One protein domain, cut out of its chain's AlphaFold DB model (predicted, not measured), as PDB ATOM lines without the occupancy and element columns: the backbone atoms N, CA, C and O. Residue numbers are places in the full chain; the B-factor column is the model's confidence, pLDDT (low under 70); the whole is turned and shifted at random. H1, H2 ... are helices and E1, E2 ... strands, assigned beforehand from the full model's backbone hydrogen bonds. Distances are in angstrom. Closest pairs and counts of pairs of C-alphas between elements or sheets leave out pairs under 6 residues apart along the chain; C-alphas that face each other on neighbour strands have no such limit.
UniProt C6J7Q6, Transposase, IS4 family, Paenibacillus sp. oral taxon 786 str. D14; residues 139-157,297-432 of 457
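Overview. This is residues 139 to 157 and 297 to 432 of the 457 residues of the protein "Transposase, IS4 family" of Paenibacillus sp. oral taxon 786 str. D14 (UniProt C6J7Q6). A twisted sheet of five strands lies between helices in three layers: the long H4 covers one face, and H1 and H2, side by side, are over the other. H3 sits at one end of the domain, near the first turns of H4. Printed are 155 residues with four named helices and five named strands, in the order E1, E2, E3, H1, E4, H2, E5, H3, H4. The sheet, E3 E2 E1 E4 E5, is mixed, and so is the class, helices and strands. The whole is compact, with a radius of gyration of the C-alphas of 15.8 A and spans of 48 by 38 by 24 A.

Arrangement. E1, residues 144 to 154, is antiparallel to E2, residues 308 to 318, with N 150 and O 313 2.8 A apart, within hydrogen-bond range. E2 bends by 69 degrees at residue 311. E2 and E3, residues 323 to 329, form a hairpin, with N 314 and O 327 within range at 2.8 A. H1, residues 339 to 350, is on the sheet at a height of 7.8 A; its closest C-alphas to E3 are His 346 and Gly 325, 7.2 A. E4, residues 356 to 359, is parallel to E1, with N 145 and O 356 within range at 2.9 A. E3, H1 and E4 make a split strand-helix-strand unit, two strands running the same way with E2 and E1 between them, and a right-handed crossover. H2, residues 366 to 374, touches residues 339 to 343 of H1 at a shallow tilt of 16 degrees, the same way; the closest C-alphas are Val 340 and Ile 372, 6.2 A. E5, residues 379 to 381, is parallel to E4, with N 381 and O 357 within range at 2.8 A; E4, H2 and E5 are a right-handed strand-helix-strand unit. H3, residues 390 to 397, is not on the sheet. H4, residues 399 to 421, is on the face opposite H1, at a height of 8.4 A; its closest C-alphas to E4 are Arg 408 and Ala 358, 5.7 A. Every O i to N i+4 pair is within range in H1, H2 and H3, and 16 of 19 in H4.

Along the chain. E1 begins at C-alpha 144 (-20.575, -42.118, 95.181) and is 31.2 A long; E2 is 26.8 A. H4 is 33.7 A and ends at C-alpha 421 (-17.189, -24.186, 78.952).

Size, cuts and confidence. The farthest C-alphas, Ile 390 and Arg 430, are 48.6 A apart. Residues 158 to 296 are cut out, with 12.6 A between C-alphas 157 and 297. Of the links printed whole, none is long. Residues 300 to 306 have pLDDT under 70.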
ATOM      1  N   VAL A 139     -30.741 -31.501  96.362       96.12
ATOM      2  CA  VAL A 139     -30.307 -31.746  94.970       96.12
ATOM      3  C   VAL A 139     -28.981 -32.519  94.901       96.12
ATOM      4  O   VAL A 139     -28.619 -33.096  93.869       96.12
ATOM      5  N   LEU A 140     -28.242 -32.580  96.010       95.50
ATOM      6  CA  LEU A 140     -26.946 -33.244  96.103       95.50
ATOM      7  C   LEU A 140     -27.060 -34.648  96.714       95.50
ATOM      8  O   LEU A 140     -27.545 -34.825  97.824       95.50
ATOM      9  N   LYS A 141     -26.526 -35.653  96.014       95.56
ATOM     10  CA  LYS A 141     -26.321 -37.008  96.537       95.56
ATOM     11  C   LYS A 141     -24.830 -37.273  96.706       95.56
ATOM     12  O   LYS A 141     -24.056 -37.021  95.786       95.56
ATOM     13  N   THR A 142     -24.434 -37.831  97.848       96.12
ATOM     14  CA  THR A 142     -23.020 -37.993  98.253       96.12
ATOM     15  C   THR A 142     -22.575 -39.454  98.377       96.12
ATOM     16  O   THR A 142     -21.490 -39.747  98.862       96.12
ATOM     17  N   ARG A 143     -23.386 -40.413  97.907       96.81
ATOM     18  CA  ARG A 143     -23.101 -41.853  98.070       96.81
ATOM     19  C   ARG A 143     -21.916 -42.345  97.243       96.81
ATOM     20  O   ARG A 143     -21.260 -43.301  97.645       96.81
ATOM     21  N   LYS A 144     -21.668 -41.742  96.081       97.38
ATOM     22  CA  LYS A 144     -20.575 -42.118  95.181       97.38
ATOM     23  C   LYS A 144     -19.675 -40.922  94.939       97.38
ATOM     24  O   LYS A 144     -20.176 -39.827  94.682       97.38
ATOM     25  N   LEU A 145     -18.372 -41.166  94.950       97.31
ATOM     26  CA  LEU A 145     -17.344 -40.191  94.616       97.31
ATOM     27  C   LEU A 145     -16.537 -40.709  93.427       97.31
ATOM     28  O   LEU A 145     -16.095 -41.859  93.424       97.31
ATOM     29  N   ARG A 146     -16.344 -39.869  92.412       95.62
ATOM     30  CA  ARG A 146     -15.306 -40.093  91.405       95.62
ATOM     31  C   ARG A 146     -14.249 -39.015  91.515       95.62
ATOM     32  O   ARG A 146     -14.591 -37.839  91.602       95.62
ATOM     33  N   THR A 147     -12.996 -39.435  91.477       95.00
ATOM     34  CA  THR A 147     -11.841 -38.544  91.542       95.00
ATOM     35  C   THR A 147     -11.001 -38.753  90.297       95.00
ATOM     36  O   THR A 147     -10.702 -39.886  89.916       95.00
ATOM     37  N   ASP A 148     -10.653 -37.645  89.654       93.38
ATOM     38  CA  ASP A 148      -9.849 -37.636  88.441       93.38
ATOM     39  C   ASP A 148      -8.898 -36.433  88.458       93.38
ATOM     40  O   ASP A 148      -9.158 -35.417  89.115       93.38
ATOM     41  N   THR A 149      -7.776 -36.549  87.748       93.88
ATOM     42  CA  THR A 149      -6.820 -35.458  87.583       93.88
ATOM     43  C   THR A 149      -6.916 -34.845  86.196       93.88
ATOM     44  O   THR A 149      -7.094 -35.493  85.163       93.88
ATOM     45  N   THR A 150      -6.684 -33.548  86.121       93.81
ATOM     46  CA  THR A 150      -6.546 -32.815  84.870       93.81
ATOM     47  C   THR A 150      -5.420 -31.796  84.982       93.81
ATOM     48  O   THR A 150      -4.851 -31.608  86.052       93.81
ATOM     49  N   VAL A 151      -5.046 -31.185  83.863       94.38
ATOM     50  CA  VAL A 151      -4.094 -30.067  83.847       94.38
ATOM     51  C   VAL A 151      -4.839 -28.820  83.420       94.38
ATOM     52  O   VAL A 151      -5.565 -28.854  82.420       94.38
ATOM     53  N   VAL A 152      -4.641 -27.746  84.176       95.69
ATOM     54  CA  VAL A 152      -5.008 -26.389  83.774       95.69
ATOM     55  C   VAL A 152      -3.728 -25.730  83.291       95.69
ATOM     56  O   VAL A 152      -2.804 -25.530  84.082       95.69
ATOM     57  N   GLU A 153      -3.651 -25.442  81.991       95.25
ATOM     58  CA  GLU A 153      -2.468 -24.800  81.421       95.25
ATOM     59  C   GLU A 153      -2.319 -23.379  81.976       95.25
ATOM     60  O   GLU A 153      -3.302 -22.642  82.115       95.25
ATOM     61  N   SER A 154      -1.088 -22.975  82.261       95.06
ATOM     62  CA  SER A 154      -0.776 -21.569  82.483       95.06
ATOM     63  C   SER A 154      -0.834 -20.823  81.152       95.06
ATOM     64  O   SER A 154      -0.490 -21.371  80.100       95.06
ATOM     65  N   ASP A 155      -1.259 -19.561  81.175       93.69
ATOM     66  CA  ASP A 155      -1.229 -18.709  79.986       93.69
ATOM     67  C   ASP A 155       0.188 -18.196  79.706       93.69
ATOM     68  O   ASP A 155       0.540 -17.043  79.964       93.69
ATOM     69  N   ILE A 156       1.018 -19.119  79.228       91.56
ATOM     70  CA  ILE A 156       2.417 -18.913  78.870       91.56
ATOM     71  C   ILE A 156       2.643 -19.345  77.420       91.56
ATOM     72  O   ILE A 156       1.904 -20.171  76.868       91.56
ATOM     73  N   HIS A 157       3.665 -18.776  76.782       89.56
ATOM     74  CA  HIS A 157       4.130 -19.287  75.497       89.56
ATOM     75  C   HIS A 157       4.870 -20.615  75.697       89.56
ATOM     76  O   HIS A 157       5.291 -20.947  76.804       89.56
ATOM     77  N   PRO A 297       6.046 -28.661  83.779       92.56
ATOM     78  CA  PRO A 297       5.784 -29.539  82.648       92.56
ATOM     79  C   PRO A 297       5.112 -30.832  83.132       92.56
ATOM     80  O   PRO A 297       5.662 -31.561  83.957       92.56
ATOM     81  N   ILE A 298       3.932 -31.144  82.602       90.31
ATOM     82  CA  ILE A 298       3.131 -32.312  82.980       90.31
ATOM     83  C   ILE A 298       2.881 -33.176  81.740       90.31
ATOM     84  O   ILE A 298       2.272 -32.746  80.760       90.31
ATOM     85  N   LYS A 299       3.339 -34.433  81.781       83.12
ATOM     86  CA  LYS A 299       3.110 -35.425  80.721       83.12
ATOM     87  C   LYS A 299       1.908 -36.301  81.077       83.12
ATOM     88  O   LYS A 299       1.987 -37.093  82.007       83.12
ATOM     89  N   LYS A 300       0.814 -36.203  80.312       68.75
ATOM     90  CA  LYS A 300      -0.402 -37.028  80.503       68.75
ATOM     91  C   LYS A 300      -0.528 -38.231  79.553       68.75
ATOM     92  O   LYS A 300      -1.606 -38.801  79.435       68.75
ATOM     93  N   GLY A 301       0.546 -38.629  78.864       57.25
ATOM     94  CA  GLY A 301       0.563 -39.842  78.025       57.25
ATOM     95  C   GLY A 301      -0.401 -39.831  76.825       57.25
ATOM     96  O   GLY A 301      -0.647 -40.878  76.234       57.25
ATOM     97  N   LYS A 302      -0.965 -38.670  76.455       56.31
ATOM     98  CA  LYS A 302      -1.854 -38.524  75.291       56.31
ATOM     99  C   LYS A 302      -1.024 -38.324  74.022       56.31
ATOM    100  O   LYS A 302      -0.201 -37.417  73.974       56.31
ATOM    101  N   LEU A 303      -1.310 -39.104  72.976       45.06
ATOM    102  CA  LEU A 303      -0.615 -39.060  71.678       45.06
ATOM    103  C   LEU A 303      -0.578 -37.655  71.031       45.06
ATOM    104  O   LEU A 303       0.399 -37.321  70.375       45.06
ATOM    105  N   ALA A 304      -1.607 -36.819  71.240       50.81
ATOM    106  CA  ALA A 304      -1.753 -35.516  70.571       50.81
ATOM    107  C   ALA A 304      -1.085 -34.315  71.282       50.81
ATOM    108  O   ALA A 304      -0.823 -33.298  70.645       50.81
ATOM    109  N   LYS A 305      -0.821 -34.390  72.594       56.66
ATOM    110  CA  LYS A 305      -0.141 -33.334  73.371       56.66
ATOM    111  C   LYS A 305       0.936 -33.981  74.233       56.66
ATOM    112  O   LYS A 305       0.631 -34.585  75.260       56.66
ATOM    113  N   GLY A 306       2.195 -33.840  73.818       67.75
ATOM    114  CA  GLY A 306       3.325 -34.488  74.487       67.75
ATOM    115  C   GLY A 306       3.600 -33.967  75.903       67.75
ATOM    116  O   GLY A 306       4.042 -34.729  76.760       67.75
ATOM    117  N   THR A 307       3.351 -32.684  76.183       86.00
ATOM    118  CA  THR A 307       3.551 -32.054  77.504       86.00
ATOM    119  C   THR A 307       2.645 -30.826  77.627       86.00
ATOM    120  O   THR A 307       2.621 -29.989  76.731       86.00
ATOM    121  N   GLU A 308       1.884 -30.735  78.716       90.94
ATOM    122  CA  GLU A 308       1.104 -29.549  79.098       90.94
ATOM    123  C   GLU A 308       1.913 -28.744  80.136       90.94
ATOM    124  O   GLU A 308       2.628 -29.338  80.941       90.94
ATOM    125  N   PHE A 309       1.820 -27.412  80.137       93.12
ATOM    126  CA  PHE A 309       2.551 -26.555  81.083       93.12
ATOM    127  C   PHE A 309       1.578 -25.806  81.984       93.12
ATOM    128  O   PHE A 309       0.788 -24.997  81.498       93.12
ATOM    129  N   GLY A 310       1.619 -26.069  83.284       95.19
ATOM    130  CA  GLY A 310       0.706 -25.448  84.236       95.19
ATOM    131  C   GLY A 310       0.622 -26.242  85.525       95.19
ATOM    132  O   GLY A 310       1.647 -26.679  86.048       95.19
ATOM    133  N   TYR A 311      -0.601 -26.438  86.010       96.19
ATOM    134  CA  TYR A 311      -0.854 -27.026  87.321       96.19
ATOM    135  C   TYR A 311      -1.710 -28.281  87.217       96.19
ATOM    136  O   TYR A 311      -2.707 -28.317  86.481       96.19
ATOM    137  N   LYS A 312      -1.346 -29.307  87.992       95.69
ATOM    138  CA  LYS A 312      -2.196 -30.480  88.180       95.69
ATOM    139  C   LYS A 312      -3.394 -30.090  89.040       95.69
ATOM    140  O   LYS A 312      -3.246 -29.433  90.068       95.69
ATOM    141  N   VAL A 313      -4.577 -30.518  88.621       96.88
ATOM    142  CA  VAL A 313      -5.837 -30.272  89.318       96.88
ATOM    143  C   VAL A 313      -6.553 -31.587  89.555       96.88
ATOM    144  O   VAL A 313      -6.811 -32.320  88.603       96.88
ATOM    145  N   ARG A 314      -6.903 -31.869  90.807       96.62
ATOM    146  CA  ARG A 314      -7.831 -32.943  91.172       96.62
ATOM    147  C   ARG A 314      -9.248 -32.391  91.203       96.62
ATOM    148  O   ARG A 314      -9.468 -31.306  91.743       96.62
ATOM    149  N   ILE A 315     -10.185 -33.138  90.636       97.38
ATOM    150  CA  ILE A 315     -11.618 -32.843  90.648       97.38
ATOM    151  C   ILE A 315     -12.349 -34.035  91.262       97.38
ATOM    152  O   ILE A 315     -12.179 -35.165  90.804       97.38
ATOM    153  N   ASP A 316     -13.177 -33.759  92.267       97.31
ATOM    154  CA  ASP A 316     -13.973 -34.742  92.993       97.31
ATOM    155  C   ASP A 316     -15.459 -34.499  92.700       97.31
ATOM    156  O   ASP A 316     -16.028 -33.470  93.080       97.31
ATOM    157  N   GLU A 317     -16.093 -35.430  91.991       97.31
ATOM    158  CA  GLU A 317     -17.474 -35.306  91.531       97.31
ATOM    159  C   GLU A 317     -18.384 -36.380  92.129       97.31
ATOM    160  O   GLU A 317     -18.013 -37.552  92.261       97.31
ATOM    161  N   THR A 318     -19.609 -35.979  92.455       96.25
ATOM    162  CA  THR A 318     -20.645 -36.871  92.974       96.25
ATOM    163  C   THR A 318     -21.591 -37.384  91.891       96.25
ATOM    164  O   THR A 318     -21.648 -36.877  90.770       96.25
ATOM    165  N   GLU A 319     -22.417 -38.370  92.245       94.88
ATOM    166  CA  GLU A 319     -23.414 -38.954  91.338       94.88
ATOM    167  C   GLU A 319     -24.498 -37.971  90.869       94.88
ATOM    168  O   GLU A 319     -25.094 -38.179  89.814       94.88
ATOM    169  N   SER A 320     -24.711 -36.865  91.591       94.75
ATOM    170  CA  SER A 320     -25.590 -35.775  91.145       94.75
ATOM    171  C   SER A 320     -24.938 -34.860  90.096       94.75
ATOM    172  O   SER A 320     -25.604 -33.979  89.552       94.75
ATOM    173  N   GLY A 321     -23.657 -35.050  89.769       94.94
ATOM    174  CA  GLY A 321     -22.924 -34.257  88.780       94.94
ATOM    175  C   GLY A 321     -22.367 -32.925  89.300       94.94
ATOM    176  O   GLY A 321     -21.998 -32.060  88.491       94.94
ATOM    177  N   PHE A 322     -22.328 -32.755  90.625       97.62
ATOM    178  CA  PHE A 322     -21.686 -31.630  91.306       97.62
ATOM    179  C   PHE A 322     -20.226 -31.943  91.590       97.62
ATOM    180  O   PHE A 322     -19.892 -33.062  91.982       97.62
ATOM    181  N   VAL A 323     -19.371 -30.936  91.439       98.00
ATOM    182  CA  VAL A 323     -17.984 -31.004  91.899       98.00
ATOM    183  C   VAL A 323     -17.964 -30.550  93.354       98.00
ATOM    184  O   VAL A 323     -18.159 -29.370  93.629       98.00
ATOM    185  N   THR A 324     -17.781 -31.479  94.288       97.25
ATOM    186  CA  THR A 324     -17.834 -31.195  95.735       97.25
ATOM    187  C   THR A 324     -16.458 -31.019  96.361       97.25
ATOM    188  O   THR A 324     -16.359 -30.613  97.512       97.25
ATOM    189  N   GLY A 325     -15.397 -31.327  95.617       96.38
ATOM    190  CA  GLY A 325     -14.018 -31.111  96.033       96.38
ATOM    191  C   GLY A 325     -13.127 -30.831  94.833       96.38
ATOM    192  O   GLY A 325     -13.361 -31.326  93.728       96.38
ATOM    193  N   TYR A 326     -12.112 -30.001  95.040       97.31
ATOM    194  CA  TYR A 326     -11.041 -29.794  94.078       97.31
ATOM    195  C   TYR A 326      -9.761 -29.371  94.786       97.31
ATOM    196  O   TYR A 326      -9.795 -28.801  95.874       97.31
ATOM    197  N   ALA A 327      -8.628 -29.629  94.144       97.12
ATOM    198  CA  ALA A 327      -7.332 -29.151  94.600       97.12
ATOM    199  C   ALA A 327      -6.448 -28.843  93.393       97.12
ATOM    200  O   ALA A 327      -6.396 -29.625  92.447       97.12
ATOM    201  N   VAL A 328      -5.761 -27.704  93.427       97.19
ATOM    202  CA  VAL A 328      -4.697 -27.361  92.476       97.19
ATOM    203  C   VAL A 328      -3.384 -27.549  93.214       97.19
ATOM    204  O   VAL A 328      -3.236 -27.032  94.321       97.19
ATOM    205  N   TYR A 329      -2.460 -28.289  92.618       95.50
ATOM    206  CA  TYR A 329      -1.199 -28.650  93.252       95.50
ATOM    207  C   TYR A 329      -0.055 -27.829  92.687       95.50
ATOM    208  O   TYR A 329       0.039 -27.634  91.473       95.50
ATOM    209  N   GLU A 330       0.819 -27.385  93.582       90.25
ATOM    210  CA  GLU A 330       2.174 -27.003  93.221       90.25
ATOM    211  C   GLU A 330       2.957 -28.280  92.886       90.25
ATOM    212  O   GLU A 330       2.745 -29.333  93.497       90.25
ATOM    213  N   GLY A 331       3.827 -28.226  91.879       87.56
ATOM    214  CA  GLY A 331       4.522 -29.426  91.423       87.56
ATOM    215  C   GLY A 331       3.663 -30.341  90.537       87.56
ATOM    216  O   GLY A 331       2.678 -29.940  89.913       87.56
ATOM    217  N   ASN A 332       4.068 -31.610  90.465       89.31
ATOM    218  CA  ASN A 332       3.352 -32.672  89.756       89.31
ATOM    219  C   ASN A 332       3.298 -33.935  90.641       89.31
ATOM    220  O   ASN A 332       3.972 -34.916  90.316       89.31
ATOM    221  N   PRO A 333       2.545 -33.911  91.762       91.75
ATOM    222  CA  PRO A 333       2.428 -35.061  92.665       91.75
ATOM    223  C   PRO A 333       1.832 -36.264  91.936       91.75
ATOM    224  O   PRO A 333       1.098 -36.091  90.956       91.75
ATOM    225  N   SER A 334       2.140 -37.477  92.384       89.75
ATOM    226  CA  SER A 334       1.617 -38.683  91.735       89.75
ATOM    227  C   SER A 334       0.127 -38.852  92.034       89.75
ATOM    228  O   SER A 334      -0.339 -38.495  93.112       89.75
ATOM    229  N   ASP A 335      -0.642 -39.384  91.083       90.25
ATOM    230  CA  ASP A 335      -2.103 -39.477  91.217       90.25
ATOM    231  C   ASP A 335      -2.506 -40.379  92.401       90.25
ATOM    232  O   ASP A 335      -3.483 -40.094  93.091       90.25
ATOM    233  N   ASP A 336      -1.716 -41.405  92.728       89.94
ATOM    234  CA  ASP A 336      -1.942 -42.263  93.894       89.94
ATOM    235  C   ASP A 336      -1.802 -41.537  95.240       89.94
ATOM    236  O   ASP A 336      -2.414 -41.958  96.215       89.94
ATOM    237  N   GLU A 337      -1.121 -40.399  95.319       92.06
ATOM    238  CA  GLU A 337      -1.035 -39.619  96.564       92.06
ATOM    239  C   GLU A 337      -2.309 -38.799  96.830       92.06
ATOM    240  O   GLU A 337      -2.513 -38.277  97.927       92.06
ATOM    241  N   LEU A 338      -3.194 -38.673  95.835       95.25
ATOM    242  CA  LEU A 338      -4.273 -37.684  95.852       95.25
ATOM    243  C   LEU A 338      -5.627 -38.241  96.310       95.25
ATOM    244  O   LEU A 338      -6.522 -37.450  96.634       95.25
ATOM    245  N   LEU A 339      -5.786 -39.572  96.345       96.12
ATOM    246  CA  LEU A 339      -7.067 -40.225  96.632       96.12
ATOM    247  C   LEU A 339      -7.481 -40.118  98.099       96.12
ATOM    248  O   LEU A 339      -8.600 -39.706  98.397       96.12
ATOM    249  N   VAL A 340      -6.590 -40.490  99.017       96.62
ATOM    250  CA  VAL A 340      -6.892 -40.475 100.455       96.62
ATOM    251  C   VAL A 340      -7.261 -39.058 100.921       96.62
ATOM    252  O   VAL A 340      -8.327 -38.910 101.526       96.62
ATOM    253  N   PRO A 341      -6.518 -37.992 100.546       96.75
ATOM    254  CA  PRO A 341      -6.939 -36.624 100.838       96.75
ATOM    255  C   PRO A 341      -8.301 -36.243 100.231       96.75
ATOM    256  O   PRO A 341      -8.991 -35.383 100.773       96.75
ATOM    257  N   ALA A 342      -8.706 -36.840  99.102       97.19
ATOM    258  CA  ALA A 342     -10.016 -36.582  98.492       97.19
ATOM    259  C   ALA A 342     -11.152 -37.158  99.338       97.19
ATOM    260  O   ALA A 342     -12.133 -36.471  99.623       97.19
ATOM    261  N   VAL A 343     -10.988 -38.403  99.793       97.88
ATOM    262  CA  VAL A 343     -11.962 -39.079 100.659       97.88
ATOM    263  C   VAL A 343     -12.043 -38.392 102.023       97.88
ATOM    264  O   VAL A 343     -13.142 -38.147 102.511       97.88
ATOM    265  N   GLN A 344     -10.912 -37.991 102.607       97.81
ATOM    266  CA  GLN A 344     -10.892 -37.228 103.859       97.81
ATOM    267  C   GLN A 344     -11.604 -35.876 103.727       97.81
ATOM    268  O   GLN A 344     -12.388 -35.510 104.602       97.81
ATOM    269  N   ALA A 345     -11.384 -35.147 102.628       96.31
ATOM    270  CA  ALA A 345     -12.092 -33.894 102.369       96.31
ATOM    271  C   ALA A 345     -13.606 -34.112 102.216       96.31
ATOM    272  O   ALA A 345     -14.393 -33.335 102.753       96.31
ATOM    273  N   HIS A 346     -14.020 -35.195 101.551       97.25
ATOM    274  CA  HIS A 346     -15.428 -35.584 101.458       97.25
ATOM    275  C   HIS A 346     -16.034 -35.862 102.843       97.25
ATOM    276  O   HIS A 346     -17.095 -35.333 103.162       97.25
ATOM    277  N   ILE A 347     -15.346 -36.636 103.689       97.62
ATOM    278  CA  ILE A 347     -15.796 -36.928 105.059       97.62
ATOM    279  C   ILE A 347     -15.901 -35.641 105.877       97.62
ATOM    280  O   ILE A 347     -16.901 -35.432 106.553       97.62
ATOM    281  N   LYS A 348     -14.909 -34.751 105.780       96.19
ATOM    282  CA  LYS A 348     -14.938 -33.452 106.464       96.19
ATOM    283  C   LYS A 348     -16.148 -32.612 106.044       96.19
ATOM    284  O   LYS A 348     -16.733 -31.943 106.886       96.19
ATOM    285  N   GLN A 349     -16.509 -32.642 104.761       94.31
ATOM    286  CA  GLN A 349     -17.622 -31.863 104.223       94.31
ATOM    287  C   GLN A 349     -18.994 -32.442 104.602       94.31
ATOM    288  O   GLN A 349     -19.900 -31.674 104.904       94.31
ATOM    289  N   PHE A 350     -19.156 -33.770 104.572       95.19
ATOM    290  CA  PHE A 350     -20.469 -34.432 104.678       95.19
ATOM    291  C   PHE A 350     -20.658 -35.273 105.950       95.19
ATOM    292  O   PHE A 350     -21.675 -35.948 106.106       95.19
ATOM    293  N   GLY A 351     -19.660 -35.311 106.833       95.81
ATOM    294  CA  GLY A 351     -19.666 -36.075 108.084       95.81
ATOM    295  C   GLY A 351     -19.587 -37.598 107.924       95.81
ATOM    296  O   GLY A 351     -19.580 -38.314 108.920       95.81
ATOM    297  N   LYS A 352     -19.534 -38.122 106.692       96.00
ATOM    298  CA  LYS A 352     -19.503 -39.564 106.405       96.00
ATOM    299  C   LYS A 352     -18.720 -39.883 105.139       96.00
ATOM    300  O   LYS A 352     -18.614 -39.055 104.236       96.00
ATOM    301  N   ALA A 353     -18.207 -41.105 105.063       97.44
ATOM    302  CA  ALA A 353     -17.528 -41.601 103.874       97.44
ATOM    303  C   ALA A 353     -18.513 -41.856 102.722       97.44
ATOM    304  O   ALA A 353     -19.666 -42.242 102.963       97.44
ATOM    305  N   PRO A 354     -18.072 -41.701 101.459       97.69
ATOM    306  CA  PRO A 354     -18.866 -42.153 100.331       97.69
ATOM    307  C   PRO A 354     -18.984 -43.682 100.382       97.69
ATOM    308  O   PRO A 354     -18.032 -44.394 100.694       97.69
ATOM    309  N   GLN A 355     -20.152 -44.213 100.026       97.88
ATOM    310  CA  GLN A 355     -20.366 -45.661  99.956       97.88
ATOM    311  C   GLN A 355     -19.488 -46.308  98.882       97.88
ATOM    312  O   GLN A 355     -19.071 -47.455  99.041       97.88
ATOM    313  N   ALA A 356     -19.219 -45.587  97.791       97.75
ATOM    314  CA  ALA A 356     -18.349 -46.061  96.731       97.75
ATOM    315  C   ALA A 356     -17.426 -44.974  96.176       97.75
ATOM    316  O   ALA A 356     -17.833 -43.826  95.993       97.75
ATOM    317  N   VAL A 357     -16.205 -45.377  95.835       97.81
ATOM    318  CA  VAL A 357     -15.191 -44.544  95.185       97.81
ATOM    319  C   VAL A 357     -14.808 -45.180  93.854       97.81
ATOM    320  O   VAL A 357     -14.606 -46.391  93.781       97.81
ATOM    321  N   ALA A 358     -14.710 -44.376  92.798       96.75
ATOM    322  CA  ALA A 358     -14.269 -44.829  91.484       96.75
ATOM    323  C   ALA A 358     -13.211 -43.886  90.904       96.75
ATOM    324  O   ALA A 358     -13.437 -42.681  90.792       96.75
ATOM    325  N   THR A 359     -12.068 -44.435  90.502       94.69
ATOM    326  CA  THR A 359     -10.939 -43.661  89.965       94.69
ATOM    327  C   THR A 359     -10.356 -44.335  88.734       94.69
ATOM    328  O   THR A 359     -10.684 -45.482  88.414       94.69
ATOM    329  N   ASP A 360      -9.463 -43.631  88.040       90.62
ATOM    330  CA  ASP A 360      -8.635 -44.251  87.013       90.62
ATOM    331  C   ASP A 360      -7.531 -45.148  87.621       90.62
ATOM    332  O   ASP A 360      -7.431 -45.329  88.842       90.62
ATOM    333  N   ARG A 361      -6.702 -45.732  86.746       89.81
ATOM    334  CA  ARG A 361      -5.583 -46.612  87.129       89.81
ATOM    335  C   ARG A 361      -4.434 -45.873  87.818       89.81
ATOM    336  O   ARG A 361      -3.631 -46.519  88.487       89.81
ATOM    337  N   GLY A 362      -4.314 -44.563  87.619       88.69
ATOM    338  CA  GLY A 362      -3.275 -43.720  88.206       88.69
ATOM    339  C   GLY A 362      -3.368 -43.656  89.726       88.69
ATOM    340  O   GLY A 362      -2.333 -43.642  90.381       88.69
ATOM    341  N   PHE A 363      -4.581 -43.730  90.279       90.75
ATOM    342  CA  PHE A 363      -4.819 -43.727  91.727       90.75
ATOM    343  C   PHE A 363      -4.688 -45.111  92.391       90.75
ATOM    344  O   PHE A 363      -4.811 -45.220  93.613       90.75
ATOM    345  N   SER A 364      -4.493 -46.188  91.622       89.50
ATOM    346  CA  SER A 364      -4.484 -47.550  92.167       89.50
ATOM    347  C   SER A 364      -3.181 -47.853  92.910       89.50
ATOM    348  O   SER A 364      -2.103 -47.910  92.316       89.50
ATOM    349  N   SER A 365      -3.298 -48.114  94.212       91.12
ATOM    350  CA  SER A 365      -2.240 -48.675  95.051       91.12
ATOM    351  C   SER A 365      -2.863 -49.499  96.182       91.12
ATOM    352  O   SER A 365      -3.973 -49.208  96.631       91.12
ATOM    353  N   LYS A 366      -2.150 -50.525  96.676       88.88
ATOM    354  CA  LYS A 366      -2.613 -51.326  97.827       88.88
ATOM    355  C   LYS A 366      -2.832 -50.441  99.058       88.88
ATOM    356  O   LYS A 366      -3.832 -50.590  99.748       88.88
ATOM    357  N   LYS A 367      -1.929 -49.477  99.271       92.31
ATOM    358  CA  LYS A 367      -2.028 -48.461 100.327       92.31
ATOM    359  C   LYS A 367      -3.338 -47.676 100.233       92.31
ATOM    360  O   LYS A 367      -4.005 -47.507 101.244       92.31
ATOM    361  N   ASN A 368      -3.721 -47.236  99.034       94.00
ATOM    362  CA  ASN A 368      -4.960 -46.492  98.831       94.00
ATOM    363  C   ASN A 368      -6.203 -47.342  99.068       94.00
ATOM    364  O   ASN A 368      -7.111 -46.874  99.744       94.00
ATOM    365  N   GLU A 369      -6.245 -48.567  98.535       92.25
ATOM    366  CA  GLU A 369      -7.377 -49.483  98.737       92.25
ATOM    367  C   GLU A 369      -7.618 -49.750 100.226       92.25
ATOM    368  O   GLU A 369      -8.748 -49.615 100.695       92.25
ATOM    369  N   THR A 370      -6.556 -50.045 100.980       94.62
ATOM    370  CA  THR A 370      -6.632 -50.231 102.433       94.62
ATOM    371  C   THR A 370      -7.080 -48.950 103.137       94.62
ATOM    372  O   THR A 370      -8.097 -48.967 103.828       94.62
ATOM    373  N   ALA A 371      -6.409 -47.822 102.888       96.75
ATOM    374  CA  ALA A 371      -6.681 -46.570 103.594       96.75
ATOM    375  C   ALA A 371      -8.116 -46.057 103.389       96.75
ATOM    376  O   ALA A 371      -8.752 -45.608 104.337       96.75
ATOM    377  N   ILE A 372      -8.669 -46.119 102.171       96.62
ATOM    378  CA  ILE A 372     -10.048 -45.647 101.957       96.62
ATOM    379  C   ILE A 372     -11.092 -46.610 102.530       96.62
ATOM    380  O   ILE A 372     -12.171 -46.168 102.922       96.62
ATOM    381  N   THR A 373     -10.775 -47.905 102.603       95.81
ATOM    382  CA  THR A 373     -11.645 -48.899 103.246       95.81
ATOM    383  C   THR A 373     -11.698 -48.659 104.754       95.81
ATOM    384  O   THR A 373     -12.787 -48.629 105.322       95.81
ATOM    385  N   GLU A 374     -10.553 -48.382 105.386       97.19
ATOM    386  CA  GLU A 374     -10.461 -47.981 106.801       97.19
ATOM    387  C   GLU A 374     -11.207 -46.670 107.088       97.19
ATOM    388  O   GLU A 374     -11.818 -46.518 108.142       97.19
ATOM    389  N   LEU A 375     -11.238 -45.745 106.122       97.31
ATOM    390  CA  LEU A 375     -12.050 -44.526 106.196       97.31
ATOM    391  C   LEU A 375     -13.562 -44.777 106.038       97.31
ATOM    392  O   LEU A 375     -14.337 -43.829 106.150       97.31
ATOM    393  N   GLY A 376     -14.002 -46.013 105.779       96.81
ATOM    394  CA  GLY A 376     -15.416 -46.401 105.716       96.81
ATOM    395  C   GLY A 376     -16.002 -46.514 104.304       96.81
ATOM    396  O   GLY A 376     -17.223 -46.641 104.158       96.81
ATOM    397  N   VAL A 377     -15.177 -46.478 103.252       97.69
ATOM    398  CA  VAL A 377     -15.636 -46.719 101.873       97.69
ATOM    399  C   VAL A 377     -15.947 -48.203 101.687       97.69
ATOM    400  O   VAL A 377     -15.079 -49.053 101.844       97.69
ATOM    401  N   LYS A 378     -17.184 -48.528 101.291       96.69
ATOM    402  CA  LYS A 378     -17.631 -49.926 101.134       96.69
ATOM    403  C   LYS A 378     -17.212 -50.557  99.808       96.69
ATOM    404  O   LYS A 378     -17.030 -51.767  99.733       96.69
ATOM    405  N   ARG A 379     -17.137 -49.763  98.734       96.38
ATOM    406  CA  ARG A 379     -16.792 -50.236  97.383       96.38
ATOM    407  C   ARG A 379     -15.741 -49.347  96.740       96.38
ATOM    408  O   ARG A 379     -16.001 -48.184  96.442       96.38
ATOM    409  N   ALA A 380     -14.576 -49.916  96.471       95.31
ATOM    410  CA  ALA A 380     -13.437 -49.213  95.908       95.31
ATOM    411  C   ALA A 380     -13.132 -49.730  94.494       95.31
ATOM    412  O   ALA A 380     -12.599 -50.820  94.310       95.31
ATOM    413  N   SER A 381     -13.482 -48.948  93.473       95.56
ATOM    414  CA  SER A 381     -13.206 -49.285  92.077       95.56
ATOM    415  C   SER A 381     -11.917 -48.615  91.597       95.56
ATOM    416  O   SER A 381     -11.940 -47.537  90.998       95.56
ATOM    417  N   LEU A 382     -10.792 -49.269  91.901       94.19
ATOM    418  CA  LEU A 382      -9.417 -48.829  91.630       94.19
ATOM    419  C   LEU A 382      -8.730 -49.813  90.667       94.19
ATOM    420  O   LEU A 382      -8.103 -50.768  91.112       94.19
ATOM    421  N   PRO A 383      -8.851 -49.672  89.340       91.56
ATOM    422  CA  PRO A 383      -8.314 -50.666  88.410       91.56
ATOM    423  C   PRO A 383      -6.786 -50.766  88.527       91.56
ATOM    424  O   PRO A 383      -6.093 -49.750  88.483       91.56
ATOM    425  N   ARG A 384      -6.251 -51.988  88.653       88.88
ATOM    426  CA  ARG A 384      -4.826 -52.221  88.928       88.88
ATOM    427  C   ARG A 384      -3.942 -51.661  87.815       88.88
ATOM    428  O   ARG A 384      -4.210 -51.840  86.623       88.88
ATOM    429  N   LYS A 385      -2.839 -51.031  88.221       84.56
ATOM    430  CA  LYS A 385      -1.762 -50.599  87.326       84.56
ATOM    431  C   LYS A 385      -0.889 -51.802  86.929       84.56
ATOM    432  O   LYS A 385      -0.403 -52.531  87.790       84.56
ATOM    433  N   GLY A 386      -0.670 -51.999  85.627       83.00
ATOM    434  CA  GLY A 386       0.194 -53.063  85.095       83.00
ATOM    435  C   GLY A 386      -0.479 -54.438  84.953       83.00
ATOM    436  O   GLY A 386      -1.697 -54.531  84.797       83.00
ATOM    437  N   LYS A 387       0.332 -55.510  84.955       82.44
ATOM    438  CA  LYS A 387      -0.136 -56.899  84.783       82.44
ATOM    439  C   LYS A 387      -1.011 -57.335  85.967       82.44
ATOM    440  O   LYS A 387      -0.675 -57.094  87.127       82.44
ATOM    441  N   LYS A 388      -2.127 -57.999  85.662       86.81
ATOM    442  CA  LYS A 388      -3.102 -58.489  86.645       86.81
ATOM    443  C   LYS A 388      -2.960 -59.999  86.810       86.81
ATOM    444  O   LYS A 388      -2.839 -60.708  85.818       86.81
ATOM    445  N   GLY A 389      -2.987 -60.472  88.054       88.44
ATOM    446  CA  GLY A 389      -3.183 -61.894  88.348       88.44
ATOM    447  C   GLY A 389      -4.657 -62.289  88.218       88.44
ATOM    448  O   GLY A 389      -5.519 -61.413  88.134       88.44
ATOM    449  N   ILE A 390      -4.940 -63.592  88.248       90.06
ATOM    450  CA  ILE A 390      -6.287 -64.164  88.056       90.06
ATOM    451  C   ILE A 390      -7.288 -63.585  89.065       90.06
ATOM    452  O   ILE A 390      -8.234 -62.921  88.653       90.06
ATOM    453  N   ALA A 391      -6.993 -63.678  90.367       89.81
ATOM    454  CA  ALA A 391      -7.869 -63.166  91.427       89.81
ATOM    455  C   ALA A 391      -8.199 -61.667  91.280       89.81
ATOM    456  O   ALA A 391      -9.313 -61.227  91.552       89.81
ATOM    457  N   ARG A 392      -7.242 -60.851  90.805       90.31
ATOM    458  CA  ARG A 392      -7.514 -59.426  90.566       90.31
ATOM    459  C   ARG A 392      -8.377 -59.215  89.327       90.31
ATOM    460  O   ARG A 392      -9.207 -58.312  89.315       90.31
ATOM    461  N   SER A 393      -8.167 -60.013  88.286       90.50
ATOM    462  CA  SER A 393      -9.005 -59.974  87.091       90.50
ATOM    463  C   SER A 393     -10.446 -60.376  87.406       90.50
ATOM    464  O   SER A 393     -11.356 -59.745  86.884       90.50
ATOM    465  N   GLU A 394     -10.664 -61.364  88.274       92.50
ATOM    466  CA  GLU A 394     -11.997 -61.767  88.746       92.50
ATOM    467  C   GLU A 394     -12.667 -60.657  89.562       92.50
ATOM    468  O   GLU A 394     -13.768 -60.236  89.211       92.50
ATOM    469  N   TYR A 395     -11.960 -60.088  90.546       90.19
ATOM    470  CA  TYR A 395     -12.449 -58.963  91.351       90.19
ATOM    471  C   TYR A 395     -12.858 -57.748  90.498       90.19
ATOM    472  O   TYR A 395     -13.932 -57.174  90.664       90.19
ATOM    473  N   GLU A 396     -12.024 -57.361  89.525       92.25
ATOM    474  CA  GLU A 396     -12.343 -56.249  88.617       92.25
ATOM    475  C   GLU A 396     -13.452 -56.590  87.604       92.25
ATOM    476  O   GLU A 396     -14.007 -55.691  86.964       92.25
ATOM    477  N   ASN A 397     -13.781 -57.876  87.443       93.75
ATOM    478  CA  ASN A 397     -14.854 -58.346  86.576       93.75
ATOM    479  C   ASN A 397     -16.220 -58.425  87.262       93.75
ATOM    480  O   ASN A 397     -17.216 -58.596  86.546       93.75
ATOM    481  N   GLU A 398     -16.282 -58.260  88.584       96.31
ATOM    482  CA  GLU A 398     -17.532 -58.190  89.333       96.31
ATOM    483  C   GLU A 398     -18.441 -57.066  88.806       96.31
ATOM    484  O   GLU A 398     -17.987 -55.986  88.407       96.31
ATOM    485  N   LEU A 399     -19.757 -57.309  88.809       96.38
ATOM    486  CA  LEU A 399     -20.739 -56.390  88.221       96.38
ATOM    487  C   LEU A 399     -20.676 -54.990  88.846       96.38
ATOM    488  O   LEU A 399     -20.623 -53.992  88.126       96.38
ATOM    489  N   TRP A 400     -20.593 -54.904  90.178       96.06
ATOM    490  CA  TRP A 400     -20.523 -53.615  90.872       96.06
ATOM    491  C   TRP A 400     -19.249 -52.832  90.522       96.06
ATOM    492  O   TRP A 400     -19.289 -51.601  90.474       96.06
ATOM    493  N   PHE A 401     -18.130 -53.522  90.264       97.00
ATOM    494  CA  PHE A 401     -16.868 -52.889  89.890       97.00
ATOM    495  C   PHE A 401     -16.980 -52.296  88.484       97.00
ATOM    496  O   PHE A 401     -16.648 -51.127  88.269       97.00
ATOM    497  N   LYS A 402     -17.521 -53.071  87.536       96.00
ATOM    498  CA  LYS A 402     -17.790 -52.620  86.163       96.00
ATOM    499  C   LYS A 402     -18.747 -51.430  86.129       96.00
ATOM    500  O   LYS A 402     -18.488 -50.466  85.411       96.00
ATOM    501  N   ASP A 403     -19.801 -51.447  86.939       95.94
ATOM    502  CA  ASP A 403     -20.749 -50.333  87.027       95.94
ATOM    503  C   ASP A 403     -20.115 -49.063  87.601       95.94
ATOM    504  O   ASP A 403     -20.371 -47.962  87.105       95.94
ATOM    505  N   LEU A 404     -19.229 -49.189  88.593       96.19
ATOM    506  CA  LEU A 404     -18.455 -48.050  89.087       96.19
ATOM    507  C   LEU A 404     -17.455 -47.527  88.051       96.19
ATOM    508  O   LEU A 404     -17.272 -46.315  87.953       96.19
ATOM    509  N   GLN A 405     -16.864 -48.390  87.221       95.81
ATOM    510  CA  GLN A 405     -16.013 -47.946  86.113       95.81
ATOM    511  C   GLN A 405     -16.802 -47.257  84.992       95.81
ATOM    512  O   GLN A 405     -16.321 -46.268  84.436       95.81
ATOM    513  N   ARG A 406     -18.034 -47.697  84.699       94.06
ATOM    514  CA  ARG A 406     -18.958 -46.975  83.799       94.06
ATOM    515  C   ARG A 406     -19.316 -45.601  84.371       94.06
ATOM    516  O   ARG A 406     -19.254 -44.600  83.661       94.06
ATOM    517  N   TYR A 407     -19.609 -45.535  85.672       93.75
ATOM    518  CA  TYR A 407     -19.817 -44.273  86.388       93.75
ATOM    519  C   TYR A 407     -18.582 -43.357  86.321       93.75
ATOM    520  O   TYR A 407     -18.722 -42.161  86.053       93.75
ATOM    521  N   ARG A 408     -17.369 -43.892  86.503       94.06
ATOM    522  CA  ARG A 408     -16.111 -43.142  86.367       94.06
ATOM    523  C   ARG A 408     -15.924 -42.594  84.953       94.06
ATOM    524  O   ARG A 408     -15.570 -41.429  84.818       94.06
ATOM    525  N   ALA A 409     -16.194 -43.387  83.913       91.19
ATOM    526  CA  ALA A 409     -16.007 -42.980  82.516       91.19
ATOM    527  C   ALA A 409     -16.809 -41.715  82.150       91.19
ATOM    528  O   ALA A 409     -16.319 -40.854  81.423       91.19
ATOM    529  N   ALA A 410     -17.996 -41.520  82.735       87.69
ATOM    530  CA  ALA A 410     -18.763 -40.283  82.561       87.69
ATOM    531  C   ALA A 410     -18.061 -39.021  83.132       87.69
ATOM    532  O   ALA A 410     -18.455 -37.898  82.808       87.69
ATOM    533  N   GLY A 411     -17.015 -39.175  83.952       86.56
ATOM    534  CA  GLY A 411     -16.163 -38.085  84.440       86.56
ATOM    535  C   GLY A 411     -15.296 -37.462  83.343       86.56
ATOM    536  O   GLY A 411     -15.020 -36.264  83.382       86.56
ATOM    537  N   GLU A 412     -14.968 -38.208  82.287       88.38
ATOM    538  CA  GLU A 412     -14.202 -37.684  81.147       88.38
ATOM    539  C   GLU A 412     -15.003 -36.602  80.403       88.38
ATOM    540  O   GLU A 412     -14.483 -35.532  80.062       88.38
ATOM    541  N   ALA A 413     -16.313 -36.828  80.252       90.81
ATOM    542  CA  ALA A 413     -17.240 -35.826  79.739       90.81
ATOM    543  C   ALA A 413     -17.322 -34.601  80.665       90.81
ATOM    544  O   ALA A 413     -17.386 -33.469  80.175       90.81
ATOM    545  N   LYS A 414     -17.255 -34.792  81.994       92.81
ATOM    546  CA  LYS A 414     -17.217 -33.681  82.955       92.81
ATOM    547  C   LYS A 414     -15.965 -32.834  82.793       92.81
ATOM    548  O   LYS A 414     -16.085 -31.620  82.667       92.81
ATOM    549  N   ILE A 415     -14.782 -33.442  82.761       93.25
ATOM    550  CA  ILE A 415     -13.526 -32.704  82.575       93.25
ATOM    551  C   ILE A 415     -13.538 -31.961  81.240       93.25
ATOM    552  O   ILE A 415     -13.152 -30.795  81.186       93.25
ATOM    553  N   SER A 416     -14.030 -32.594  80.173       94.06
ATOM    554  CA  SER A 416     -14.196 -31.942  78.871       94.06
ATOM    555  C   SER A 416     -15.124 -30.725  78.945       94.06
ATOM    556  O   SER A 416     -14.803 -29.669  78.395       94.06
ATOM    557  N   LEU A 417     -16.249 -30.837  79.661       95.62
ATOM    558  CA  LEU A 417     -17.171 -29.728  79.907       95.62
ATOM    559  C   LEU A 417     -16.499 -28.602  80.707       95.62
ATOM    560  O   LEU A 417     -16.554 -27.446  80.288       95.62
ATOM    561  N   LEU A 418     -15.830 -28.932  81.815       96.81
ATOM    562  CA  LEU A 418     -15.089 -27.983  82.652       96.81
ATOM    563  C   LEU A 418     -14.028 -27.221  81.851       96.81
ATOM    564  O   LEU A 418     -13.940 -25.995  81.944       96.81
ATOM    565  N   LYS A 419     -13.268 -27.928  81.010       95.00
ATOM    566  CA  LYS A 419     -12.240 -27.329  80.156       95.00
ATOM    567  C   LYS A 419     -12.820 -26.395  79.099       95.00
ATOM    568  O   LYS A 419     -12.327 -25.278  78.955       95.00
ATOM    569  N   ARG A 420     -13.836 -26.849  78.359       93.38
ATOM    570  CA  ARG A 420     -14.375 -26.120  77.199       93.38
ATOM    571  C   ARG A 420     -15.291 -24.966  77.587       93.38
ATOM    572  O   ARG A 420     -15.209 -23.911  76.971       93.38
ATOM    573  N   LYS A 421     -16.154 -25.162  78.588       94.88
ATOM    574  CA  LYS A 421     -17.189 -24.186  78.952       94.88
ATOM    575  C   LYS A 421     -16.755 -23.236  80.064       94.88
ATOM    576  O   LYS A 421     -16.998 -22.045  79.957       94.88
ATOM    577  N   TYR A 422     -16.091 -23.750  81.099       95.88
ATOM    578  CA  TYR A 422     -15.799 -22.986  82.322       95.88
ATOM    579  C   TYR A 422     -14.339 -22.518  82.428       95.88
ATOM    580  O   TYR A 422     -13.915 -21.987  83.456       95.88
ATOM    581  N   GLY A 423     -13.564 -22.707  81.355       93.06
ATOM    582  CA  GLY A 423     -12.213 -22.171  81.217       93.06
ATOM    583  C   GLY A 423     -11.107 -23.016  81.848       93.06
ATOM    584  O   GLY A 423      -9.962 -22.576  81.850       93.06
ATOM    585  N   LEU A 424     -11.369 -24.235  82.340       95.81
ATOM    586  CA  LEU A 424     -10.328 -25.066  82.978       95.81
ATOM    587  C   LEU A 424      -9.287 -25.628  81.986       95.81
ATOM    588  O   LEU A 424      -8.410 -26.392  82.372       95.81
ATOM    589  N   ASN A 425      -9.358 -25.289  80.696       93.94
ATOM    590  CA  ASN A 425      -8.291 -25.642  79.761       93.94
ATOM    591  C   ASN A 425      -7.018 -24.823  80.024       93.94
ATOM    592  O   ASN A 425      -5.920 -25.369  79.998       93.94
ATOM    593  N   ARG A 426      -7.178 -23.520  80.286       94.38
ATOM    594  CA  ARG A 426      -6.076 -22.577  80.481       94.38
ATOM    595  C   ARG A 426      -6.492 -21.449  81.417       94.38
ATOM    596  O   ARG A 426      -7.483 -20.766  81.158       94.38
ATOM    597  N   SER A 427      -5.721 -21.233  82.476       95.25
ATOM    598  CA  SER A 427      -5.925 -20.118  83.397       95.25
ATOM    599  C   SER A 427      -5.413 -18.822  82.780       95.25
ATOM    600  O   SER A 427      -4.227 -18.705  82.485       95.25
ATOM    601  N   ARG A 428      -6.279 -17.806  82.658       93.25
ATOM    602  CA  ARG A 428      -5.848 -16.430  82.328       93.25
ATOM    603  C   ARG A 428      -5.309 -15.679  83.551       93.25
ATOM    604  O   ARG A 428      -4.911 -14.517  83.455       93.25
ATOM    605  N   TYR A 429      -5.355 -16.290  84.735       94.31
ATOM    606  CA  TYR A 429      -4.762 -15.740  85.948       94.31
ATOM    607  C   TYR A 429      -3.364 -16.327  86.121       94.31
ATOM    608  O   TYR A 429      -3.185 -17.537  86.059       94.31
ATOM    609  N   ARG A 430      -2.381 -15.455  86.349       89.94
ATOM    610  CA  ARG A 430      -0.982 -15.850  86.551       89.94
ATOM    611  C   ARG A 430      -0.721 -16.340  87.973       89.94
ATOM    612  O   ARG A 430      -1.326 -15.795  88.908       89.94
ATOM    613  N   GLY A 431       0.237 -17.257  88.099       92.94
ATOM    614  CA  GLY A 431       0.748 -17.783  89.365       92.94
ATOM    615  C   GLY A 431      -0.174 -18.817  90.000       92.94
ATOM    616  O   GLY A 431      -1.354 -18.918  89.645       92.94
ATOM    617  N   PHE A 432       0.345 -19.537  90.991       95.56
ATOM    618  CA  PHE A 432      -0.357 -20.648  91.625       95.56
ATOM    619  C   PHE A 432      -1.693 -20.222  92.251       95.56
ATOM    620  O   PHE A 432      -2.755 -20.748  91.907       95.56
TER     621      PHE A 432